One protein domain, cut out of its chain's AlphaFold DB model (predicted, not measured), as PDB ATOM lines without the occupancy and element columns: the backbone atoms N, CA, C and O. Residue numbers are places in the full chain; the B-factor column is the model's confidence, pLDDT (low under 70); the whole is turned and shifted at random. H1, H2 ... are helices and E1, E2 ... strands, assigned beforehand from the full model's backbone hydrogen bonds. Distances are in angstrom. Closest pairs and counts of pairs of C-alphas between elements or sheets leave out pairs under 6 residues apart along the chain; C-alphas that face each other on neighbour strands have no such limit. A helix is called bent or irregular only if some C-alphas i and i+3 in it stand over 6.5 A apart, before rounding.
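This is residues 3 to 68 of the 80 residues of an uncharacterized protein of Anaerolineae bacterium (UniProt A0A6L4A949). The model is a loose, open U with an empty middle: H1 and H2 make the base, meeting at a corner, one limb is a long out-and-back loop that includes E1, and the other limb is a chain of loop and short helices that ends in H3 and H4. The bend of the first limb, residues 13 to 19, sticks out free, and so does most of the second limb, residues 49 to 61 and 63 to 68. The printed part has 66 residues with one named strand and four named helices, in the order E1, H1, H2, H3, H4; the class is mostly helix, though under half of the residues are in named elements. The whole is loose, with a radius of gyration of the C-alphas of 15.7 A, and elongated, with spans of 43 by 27 by 21 A.

H1, residues 27 to 35, is the longest helix and touches no helix. H2, residues 41 to 48, is close to H1 but not clearly touching it; their closest C-alphas, those of Arg 33 and Ala 41, are 7.8 A apart. The lines of H1 and H2 are about perpendicular, at 84 degrees. H3, residues 59 to 63, is apart from H1 and H2. H4, residues 65 to 68, meets H3 only through their link, and is apart from H1 and H2. E1, residues 9 to 11, pairs with no named strand and is apart from the four helices. In H1 each O i to N i+4 pair is within hydrogen-bond range, against 2 of 4 in H2 and 0 of 1 in H3, where 1 of 2 O i to N i+3 pairs is within range; H4 is too short for an O i to N i+4 pair.

H1 runs 12.5 A from C-alpha 27 at (491.603, 357.423, 414.361) to C-alpha 35. H2 is 11.3 A long, from Ala 41 to Arg 48. E1 begins at C-alpha 9, (485.482, 341.072, 414.590), and is 5.7 A long. H3 spans 8.9 A and is irregular: C-alphas 59 and 62 are 7.9 A apart. H4, 5.5 A long, ends at C-alpha 68, (479.901, 368.810, 406.583).

The two C-alphas farthest apart, those of Gln 16 and Asn 51, are 43.7 A apart. The printed part has no cut. The link from E1 to H1, with 15 residues, is long; H2 to H3 is short, and H1 to H2 and H3 to H4 are tight. The mean pLDDT of the printed part is 83.8, with residues 38 to 40 under 70.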
ATOM      1  N   THR A   3     482.527 344.866 415.897       92.62
ATOM      2  CA  THR A   3     483.314 344.846 414.663       92.62
ATOM      3  C   THR A   3     483.903 346.230 414.423       92.62
ATOM      4  O   THR A   3     483.241 347.234 414.687       92.62
ATOM      5  N   ASP A   4     485.138 346.285 413.933       90.44
ATOM      6  CA  ASP A   4     485.786 347.540 413.558       90.44
ATOM      7  C   ASP A   4     485.280 348.072 412.194       90.44
ATOM      8  O   ASP A   4     484.557 347.373 411.473       90.44
ATOM      9  N   PRO A   5     485.651 349.306 411.797       86.38
ATOM     10  CA  PRO A   5     485.270 349.871 410.498       86.38
ATOM     11  C   PRO A   5     485.759 349.068 409.281       86.38
ATOM     12  O   PRO A   5     485.195 349.189 408.189       86.38
ATOM     13  N   ASP A   6     486.791 348.240 409.459       85.25
ATOM     14  CA  ASP A   6     487.335 347.359 408.430       85.25
ATOM     15  C   ASP A   6     486.600 346.001 408.381       85.25
ATOM     16  O   ASP A   6     486.931 345.128 407.577       85.25
ATOM     17  N   GLY A   7     485.549 345.811 409.180       85.88
ATOM     18  CA  GLY A   7     484.774 344.574 409.202       85.88
ATOM     19  C   GLY A   7     485.435 343.449 410.007       85.88
ATOM     20  O   GLY A   7     484.941 342.321 409.995       85.88
ATOM     21  N   ARG A   8     486.526 343.724 410.731       89.31
ATOM     22  CA  ARG A   8     487.178 342.743 411.606       89.31
ATOM     23  C   ARG A   8     486.397 342.612 412.907       89.31
ATOM     24  O   ARG A   8     486.132 343.599 413.588       89.31
ATOM     25  N   VAL A   9     486.097 341.377 413.293       93.81
ATOM     26  CA  VAL A   9     485.482 341.072 414.590       93.81
ATOM     27  C   VAL A   9     486.478 341.381 415.712       93.81
ATOM     28  O   VAL A   9     487.563 340.798 415.766       93.81
ATOM     29  N   LEU A  10     486.112 342.312 416.588       94.00
ATOM     30  CA  LEU A  10     486.866 342.677 417.790       94.00
ATOM     31  C   LEU A  10     486.476 341.775 418.959       94.00
ATOM     32  O   LEU A  10     487.338 341.240 419.646       94.00
ATOM     33  N   GLN A  11     485.172 341.558 419.140       94.62
ATOM     34  CA  GLN A  11     484.635 340.692 420.185       94.62
ATOM     35  C   GLN A  11     483.403 339.949 419.679       94.62
ATOM     36  O   GLN A  11     482.556 340.510 418.980       94.62
ATOM     37  N   GLN A  12     483.259 338.690 420.068       94.62
ATOM     38  CA  GLN A  12     482.086 337.888 419.759       94.62
ATOM     39  C   GLN A  12     481.772 336.989 420.947       94.62
ATOM     40  O   GLN A  12     482.648 336.312 421.469       94.62
ATOM     41  N   GLU A  13     480.505 336.985 421.336       92.88
ATOM     42  CA  GLU A  13     479.934 336.031 422.279       92.88
ATOM     43  C   GLU A  13     478.742 335.372 421.582       92.88
ATOM     44  O   GLU A  13     478.177 335.954 420.647       92.88
ATOM     45  N   GLY A  14     478.441 334.136 421.956       84.25
ATOM     46  CA  GLY A  14     477.502 333.284 421.243       84.25
ATOM     47  C   GLY A  14     476.196 333.014 421.981       84.25
ATOM     48  O   GLY A  14     475.145 333.084 421.353       84.25
ATOM     49  N   HIS A  15     476.240 332.652 423.263       81.38
ATOM     50  CA  HIS A  15     475.140 331.887 423.872       81.38
ATOM     51  C   HIS A  15     474.631 332.445 425.198       81.38
ATOM     52  O   HIS A  15     473.582 331.997 425.661       81.38
ATOM     53  N   GLN A  16     475.337 333.390 425.818       89.94
ATOM     54  CA  GLN A  16     474.951 333.923 427.121       89.94
ATOM     55  C   GLN A  16     474.869 335.445 427.091       89.94
ATOM     56  O   GLN A  16     475.579 336.114 426.337       89.94
ATOM     57  N   GLU A  17     473.993 336.001 427.929       90.69
ATOM     58  CA  GLU A  17     473.946 337.443 428.141       90.69
ATOM     59  C   GLU A  17     475.303 337.906 428.676       90.69
ATOM     60  O   GLU A  17     475.730 337.509 429.760       90.69
ATOM     61  N   THR A  18     476.002 338.708 427.875       92.81
ATOM     62  CA  THR A  18     477.385 339.094 428.143       92.81
ATOM     63  C   THR A  18     477.578 340.576 427.879       92.81
ATOM     64  O   THR A  18     477.181 341.096 426.835       92.81
ATOM     65  N   ILE A  19     478.242 341.252 428.816       93.69
ATOM     66  CA  ILE A  19     478.662 342.642 428.659       93.69
ATOM     67  C   ILE A  19     479.999 342.660 427.913       93.69
ATOM     68  O   ILE A  19     481.004 342.155 428.407       93.69
ATOM     69  N   LEU A  20     480.005 343.262 426.725       93.81
ATOM     70  CA  LEU A  20     481.204 343.465 425.913       93.81
ATOM     71  C   LEU A  20     481.738 344.885 426.142       93.81
ATOM     72  O   LEU A  20     480.968 345.843 426.101       93.81
ATOM     73  N   THR A  21     483.044 345.024 426.379       94.56
ATOM     74  CA  THR A  21     483.693 346.322 426.652       94.56
ATOM     75  C   THR A  21     484.838 346.535 425.676       94.56
ATOM     76  O   THR A  21     485.753 345.721 425.648       94.56
ATOM     77  N   GLU A  22     484.817 347.626 424.913       91.88
ATOM     78  CA  GLU A  22     485.820 347.938 423.888       91.88
ATOM     79  C   GLU A  22     486.270 349.400 424.002       91.88
ATOM     80  O   GLU A  22     485.458 350.284 424.288       91.88
ATOM     81  N   ILE A  23     487.557 349.666 423.758       93.38
ATOM     82  CA  ILE A  23     488.079 351.033 423.650       93.38
ATOM     83  C   ILE A  23     487.852 351.520 422.220       93.38
ATOM     84  O   ILE A  23     488.303 350.898 421.261       93.38
ATOM     85  N   LEU A  24     487.173 352.657 422.070       90.50
ATOM     86  CA  LEU A  24     486.911 353.233 420.755       90.50
ATOM     87  C   LEU A  24     488.163 353.916 420.192       90.50
ATOM     88  O   LEU A  24     488.573 354.971 420.673       90.50
ATOM     89  N   ASP A  25     488.721 353.340 419.130       90.44
ATOM     90  CA  ASP A  25     489.730 353.977 418.284       90.44
ATOM     91  C   ASP A  25     489.041 354.745 417.143       90.44
ATOM     92  O   ASP A  25     488.620 354.175 416.129       90.44
ATOM     93  N   LEU A  26     488.901 356.060 417.323       89.31
ATOM     94  CA  LEU A  26     488.311 356.943 416.317       89.31
ATOM     95  C   LEU A  26     489.290 357.291 415.186       89.31
ATOM     96  O   LEU A  26     488.845 357.585 414.073       89.31
ATOM     97  N   ASP A  27     490.601 357.189 415.409       89.75
ATOM     98  CA  ASP A  27     491.603 357.423 414.361       89.75
ATOM     99  C   ASP A  27     491.486 356.361 413.264       89.75
ATOM    100  O   ASP A  27     491.630 356.642 412.066       89.75
ATOM    101  N   ARG A  28     491.097 355.139 413.644       87.00
ATOM    102  CA  ARG A  28     490.794 354.077 412.685       87.00
ATOM    103  C   ARG A  28     489.636 354.414 411.747       87.00
ATOM    104  O   ARG A  28     489.679 354.031 410.575       87.00
ATOM    105  N   VAL A  29     488.644 355.182 412.201       84.88
ATOM    106  CA  VAL A  29     487.539 355.666 411.351       84.88
ATOM    107  C   VAL A  29     488.066 356.621 410.281       84.88
ATOM    108  O   VAL A  29     487.693 356.502 409.111       84.88
ATOM    109  N   HIS A  30     488.965 357.536 410.652       82.94
ATOM    110  CA  HIS A  30     489.598 358.451 409.702       82.94
ATOM    111  C   HIS A  30     490.396 357.692 408.639       82.94
ATOM    112  O   HIS A  30     490.231 357.945 407.443       82.94
ATOM    113  N   ARG A  31     491.183 356.694 409.051       82.12
ATOM    114  CA  ARG A  31     491.969 355.865 408.131       82.12
ATOM    115  C   ARG A  31     491.091 355.053 407.176       82.12
ATOM    116  O   ARG A  31     491.320 355.078 405.965       82.12
ATOM    117  N   ALA A  32     490.063 354.377 407.691       82.50
ATOM    118  CA  ALA A  32     489.111 353.621 406.875       82.50
ATOM    119  C   ALA A  32     488.348 354.535 405.903       82.50
ATOM    120  O   ALA A  32     488.043 354.155 404.773       82.50
ATOM    121  N   ARG A  33     488.078 355.783 406.298       77.88
ATOM    122  CA  ARG A  33     487.478 356.787 405.420       77.88
ATOM    123  C   ARG A  33     488.416 357.207 404.290       77.88
ATOM    124  O   ARG A  33     487.943 357.363 403.163       77.88
ATOM    125  N   GLU A  34     489.692 357.426 404.572       77.44
ATOM    126  CA  GLU A  34     490.677 357.895 403.592       77.44
ATOM    127  C   GLU A  34     491.023 356.805 402.572       77.44
ATOM    128  O   GLU A  34     490.839 356.998 401.367       77.44
ATOM    129  N   TYR A  35     491.428 355.630 403.056       76.88
ATOM    130  CA  TYR A  35     491.938 354.544 402.213       76.88
ATOM    131  C   TYR A  35     490.863 353.535 401.801       76.88
ATOM    132  O   TYR A  35     491.009 352.840 400.796       76.88
ATOM    133  N   GLY A  36     489.739 353.503 402.518       73.44
ATOM    134  CA  GLY A  36     488.697 352.505 402.332       73.44
ATOM    135  C   GLY A  36     489.022 351.169 402.997       73.44
ATOM    136  O   GLY A  36     490.174 350.842 403.263       73.44
ATOM    137  N   ASN A  37     487.983 350.370 403.213       72.88
ATOM    138  CA  ASN A  37     488.109 348.980 403.628       72.88
ATOM    139  C   ASN A  37     488.325 348.102 402.383       72.88
ATOM    140  O   ASN A  37     487.450 348.055 401.513       72.88
ATOM    141  N   LEU A  38     489.505 347.480 402.258       69.81
ATOM    142  CA  LEU A  38     489.882 346.593 401.142       69.81
ATOM    143  C   LEU A  38     489.626 347.195 399.738       69.81
ATOM    144  O   LEU A  38     489.331 346.478 398.787       69.81
ATOM    145  N   GLY A  39     489.678 348.526 399.603       65.56
ATOM    146  CA  GLY A  39     489.368 349.242 398.355       65.56
ATOM    147  C   GLY A  39     487.877 349.317 397.975       65.56
ATOM    148  O   GLY A  39     487.525 350.045 397.048       65.56
ATOM    149  N   LEU A  40     486.975 348.651 398.705       69.25
ATOM    150  CA  LEU A  40     485.538 348.579 398.390       69.25
ATOM    151  C   LEU A  40     484.769 349.854 398.752       69.25
ATOM    152  O   LEU A  40     483.751 350.182 398.138       69.25
ATOM    153  N   ALA A  41     485.262 350.607 399.736       70.88
ATOM    154  CA  ALA A  41     484.559 351.785 400.237       70.88
ATOM    155  C   ALA A  41     484.403 352.891 399.180       70.88
ATOM    156  O   ALA A  41     483.465 353.678 399.262       70.88
ATOM    157  N   GLN A  42     485.289 352.967 398.181       71.00
ATOM    158  CA  GLN A  42     485.184 353.983 397.128       71.00
ATOM    159  C   GLN A  42     484.000 353.727 396.195       71.00
ATOM    160  O   GLN A  42     483.274 354.664 395.874       71.00
ATOM    161  N   THR A  43     483.737 352.465 395.851       73.50
ATOM    162  CA  THR A  43     482.543 352.070 395.092       73.50
ATOM    163  C   THR A  43     481.271 352.421 395.861       73.50
ATOM    164  O   THR A  43     480.353 353.020 395.310       73.50
ATOM    165  N   LEU A  44     481.235 352.133 397.165       75.75
ATOM    166  CA  LEU A  44     480.072 352.444 398.002       75.75
ATOM    167  C   LEU A  44     479.850 353.953 398.170       75.75
ATOM    168  O   LEU A  44     478.705 354.397 398.210       75.75
ATOM    169  N   LYS A  45     480.911 354.768 398.207       75.19
ATOM    170  CA  LYS A  45     480.782 356.233 398.249       75.19
ATOM    171  C   LYS A  45     480.135 356.810 396.992       75.19
ATOM    172  O   LYS A  45     479.515 357.862 397.099       75.19
ATOM    173  N   GLN A  46     480.220 356.142 395.839       77.31
ATOM    174  CA  GLN A  46     479.510 356.605 394.642       77.31
ATOM    175  C   GLN A  46     477.997 356.647 394.873       77.31
ATOM    176  O   GLN A  46     477.354 357.561 394.377       77.31
ATOM    177  N   LEU A  47     477.446 355.734 395.688       80.62
ATOM    178  CA  LEU A  47     476.014 355.683 396.005       80.62
ATOM    179  C   LEU A  47     475.510 356.951 396.708       80.62
ATOM    180  O   LEU A  47     474.375 357.352 396.466       80.62
ATOM    181  N   ARG A  48     476.353 357.605 397.521       79.00
ATOM    182  CA  ARG A  48     476.034 358.885 398.183       79.00
ATOM    183  C   ARG A  48     475.685 359.976 397.171       79.00
ATOM    184  O   ARG A  48     474.803 360.781 397.438       79.00
ATOM    185  N   ASP A  49     476.387 359.991 396.041       78.00
ATOM    186  CA  ASP A  49     476.273 361.038 395.021       78.00
ATOM    187  C   ASP A  49     475.307 360.630 393.890       78.00
ATOM    188  O   ASP A  49     475.218 361.306 392.866       78.00
ATOM    189  N   THR A  50     474.578 359.518 394.053       82.31
ATOM    190  CA  THR A  50     473.513 359.117 393.123       82.31
ATOM    191  C   THR A  50     472.201 359.830 393.434       82.31
ATOM    192  O   THR A  50     471.961 360.281 394.548       82.31
ATOM    193  N   ASN A  51     471.281 359.833 392.467       84.06
ATOM    194  CA  ASN A  51     469.912 360.315 392.680       84.06
ATOM    195  C   ASN A  51     469.012 359.294 393.410       84.06
ATOM    196  O   ASN A  51     467.803 359.509 393.516       84.06
ATOM    197  N   ILE A  52     469.560 358.167 393.882       86.88
ATOM    198  CA  ILE A  52     468.790 357.125 394.565       86.88
ATOM    199  C   ILE A  52     468.484 357.583 395.990       86.88
ATOM    200  O   ILE A  52     469.380 357.858 396.782       86.88
ATOM    201  N   GLN A  53     467.197 357.617 396.329       83.56
ATOM    202  CA  GLN A  53     466.737 357.919 397.678       83.56
ATOM    203  C   GLN A  53     466.640 356.626 398.486       83.56
ATOM    204  O   GLN A  53     465.769 355.790 398.247       83.56
ATOM    205  N   PHE A  54     467.535 356.457 399.454       83.56
ATOM    206  CA  PHE A  54     467.500 355.317 400.363       83.56
ATOM    207  C   PHE A  54     466.500 355.592 401.494       83.56
ATOM    208  O   PHE A  54     466.668 356.593 402.191       83.56
ATOM    209  N   PRO A  55     465.492 354.728 401.729       87.31
ATOM    210  CA  PRO A  55     464.467 354.960 402.749       87.31
ATOM    211  C   PRO A  55     464.988 355.324 404.153       87.31
ATOM    212  O   PRO A  55     464.414 356.220 404.765       87.31
ATOM    213  N   PRO A  56     466.093 354.729 404.654       83.81
ATOM    214  CA  PRO A  56     466.661 355.103 405.953       83.81
ATOM    215  C   PRO A  56     467.327 356.487 406.005       83.81
ATOM    216  O   PRO A  56     467.551 357.001 407.096       83.81
ATOM    217  N   TYR A  57     467.674 357.076 404.857       82.31
ATOM    218  CA  TYR A  57     468.415 358.343 404.746       82.31
ATOM    219  C   TYR A  57     467.553 359.482 404.184       82.31
ATOM    220  O   TYR A  57     468.078 360.444 403.626       82.31
ATOM    221  N   GLN A  58     466.228 359.357 404.288       83.00
ATOM    222  CA  GLN A  58     465.286 360.402 403.886       83.00
ATOM    223  C   GLN A  58     465.291 361.581 404.875       83.00
ATOM    224  O   GLN A  58     465.901 361.514 405.941       83.00
ATOM    225  N   GLN A  59     464.559 362.647 404.527       84.81
ATOM    226  CA  GLN A  59     464.496 363.907 405.283       84.81
ATOM    227  C   GLN A  59     465.862 364.618 405.321       84.81
ATOM    228  O   GLN A  59     466.662 364.494 404.395       84.81
ATOM    229  N   ASP A  60     466.142 365.352 406.395       84.12
ATOM    230  CA  ASP A  60     467.355 366.149 406.566       84.12
ATOM    231  C   ASP A  60     468.555 365.326 407.071       84.12
ATOM    232  O   ASP A  60     469.472 365.869 407.682       84.12
ATOM    233  N   PHE A  61     468.597 364.011 406.820       83.19
ATOM    234  CA  PHE A  61     469.694 363.140 407.266       83.19
ATOM    235  C   PHE A  61     471.067 363.655 406.809       83.19
ATOM    236  O   PHE A  61     472.013 363.728 407.593       83.19
ATOM    237  N   ALA A  62     471.155 364.105 405.554       78.00
ATOM    238  CA  ALA A  62     472.373 364.672 404.979       78.00
ATOM    239  C   ALA A  62     472.772 366.041 405.572       78.00
ATOM    240  O   ALA A  62     473.876 366.514 405.307       78.00
ATOM    241  N   SER A  63     471.909 366.681 406.372       84.75
ATOM    242  CA  SER A  63     472.201 367.965 407.029       84.75
ATOM    243  C   SER A  63     473.023 367.828 408.315       84.75
ATOM    244  O   SER A  63     473.514 368.831 408.838       84.75
ATOM    245  N   GLY A  64     473.190 366.603 408.831       85.12
ATOM    246  CA  GLY A  64     473.913 366.360 410.075       85.12
ATOM    247  C   GLY A  64     475.356 366.879 410.032       85.12
ATOM    248  O   GLY A  64     476.032 366.782 409.009       85.12
ATOM    249  N   GLU A  65     475.860 367.385 411.163       85.75
ATOM    250  CA  GLU A  65     477.218 367.953 411.287       85.75
ATOM    251  C   GLU A  65     478.314 367.030 410.736       85.75
ATOM    252  O   GLU A  65     479.243 367.482 410.065       85.75
ATOM    253  N   VAL A  66     478.168 365.716 410.937       77.19
ATOM    254  CA  VAL A  66     479.108 364.698 410.444       77.19
ATOM    255  C   VAL A  66     479.281 364.724 408.916       77.19
ATOM    256  O   VAL A  66     480.343 364.360 408.411       77.19
ATOM    257  N   PHE A  67     478.278 365.199 408.167       78.38
ATOM    258  CA  PHE A  67     478.313 365.274 406.706       78.38
ATOM    259  C   PHE A  67     479.043 366.522 406.176       78.38
ATOM    260  O   PHE A  67     479.491 366.529 405.027       78.38
ATOM    261  N   LYS A  68     479.249 367.556 407.005       82.56
ATOM    262  CA  LYS A  68     479.901 368.810 406.583       82.56
ATOM    263  C   LYS A  68     481.389 368.633 406.272       82.56
ATOM    264  O   LYS A  68     481.917 369.278 405.371       82.56
TER     265      LYS A  68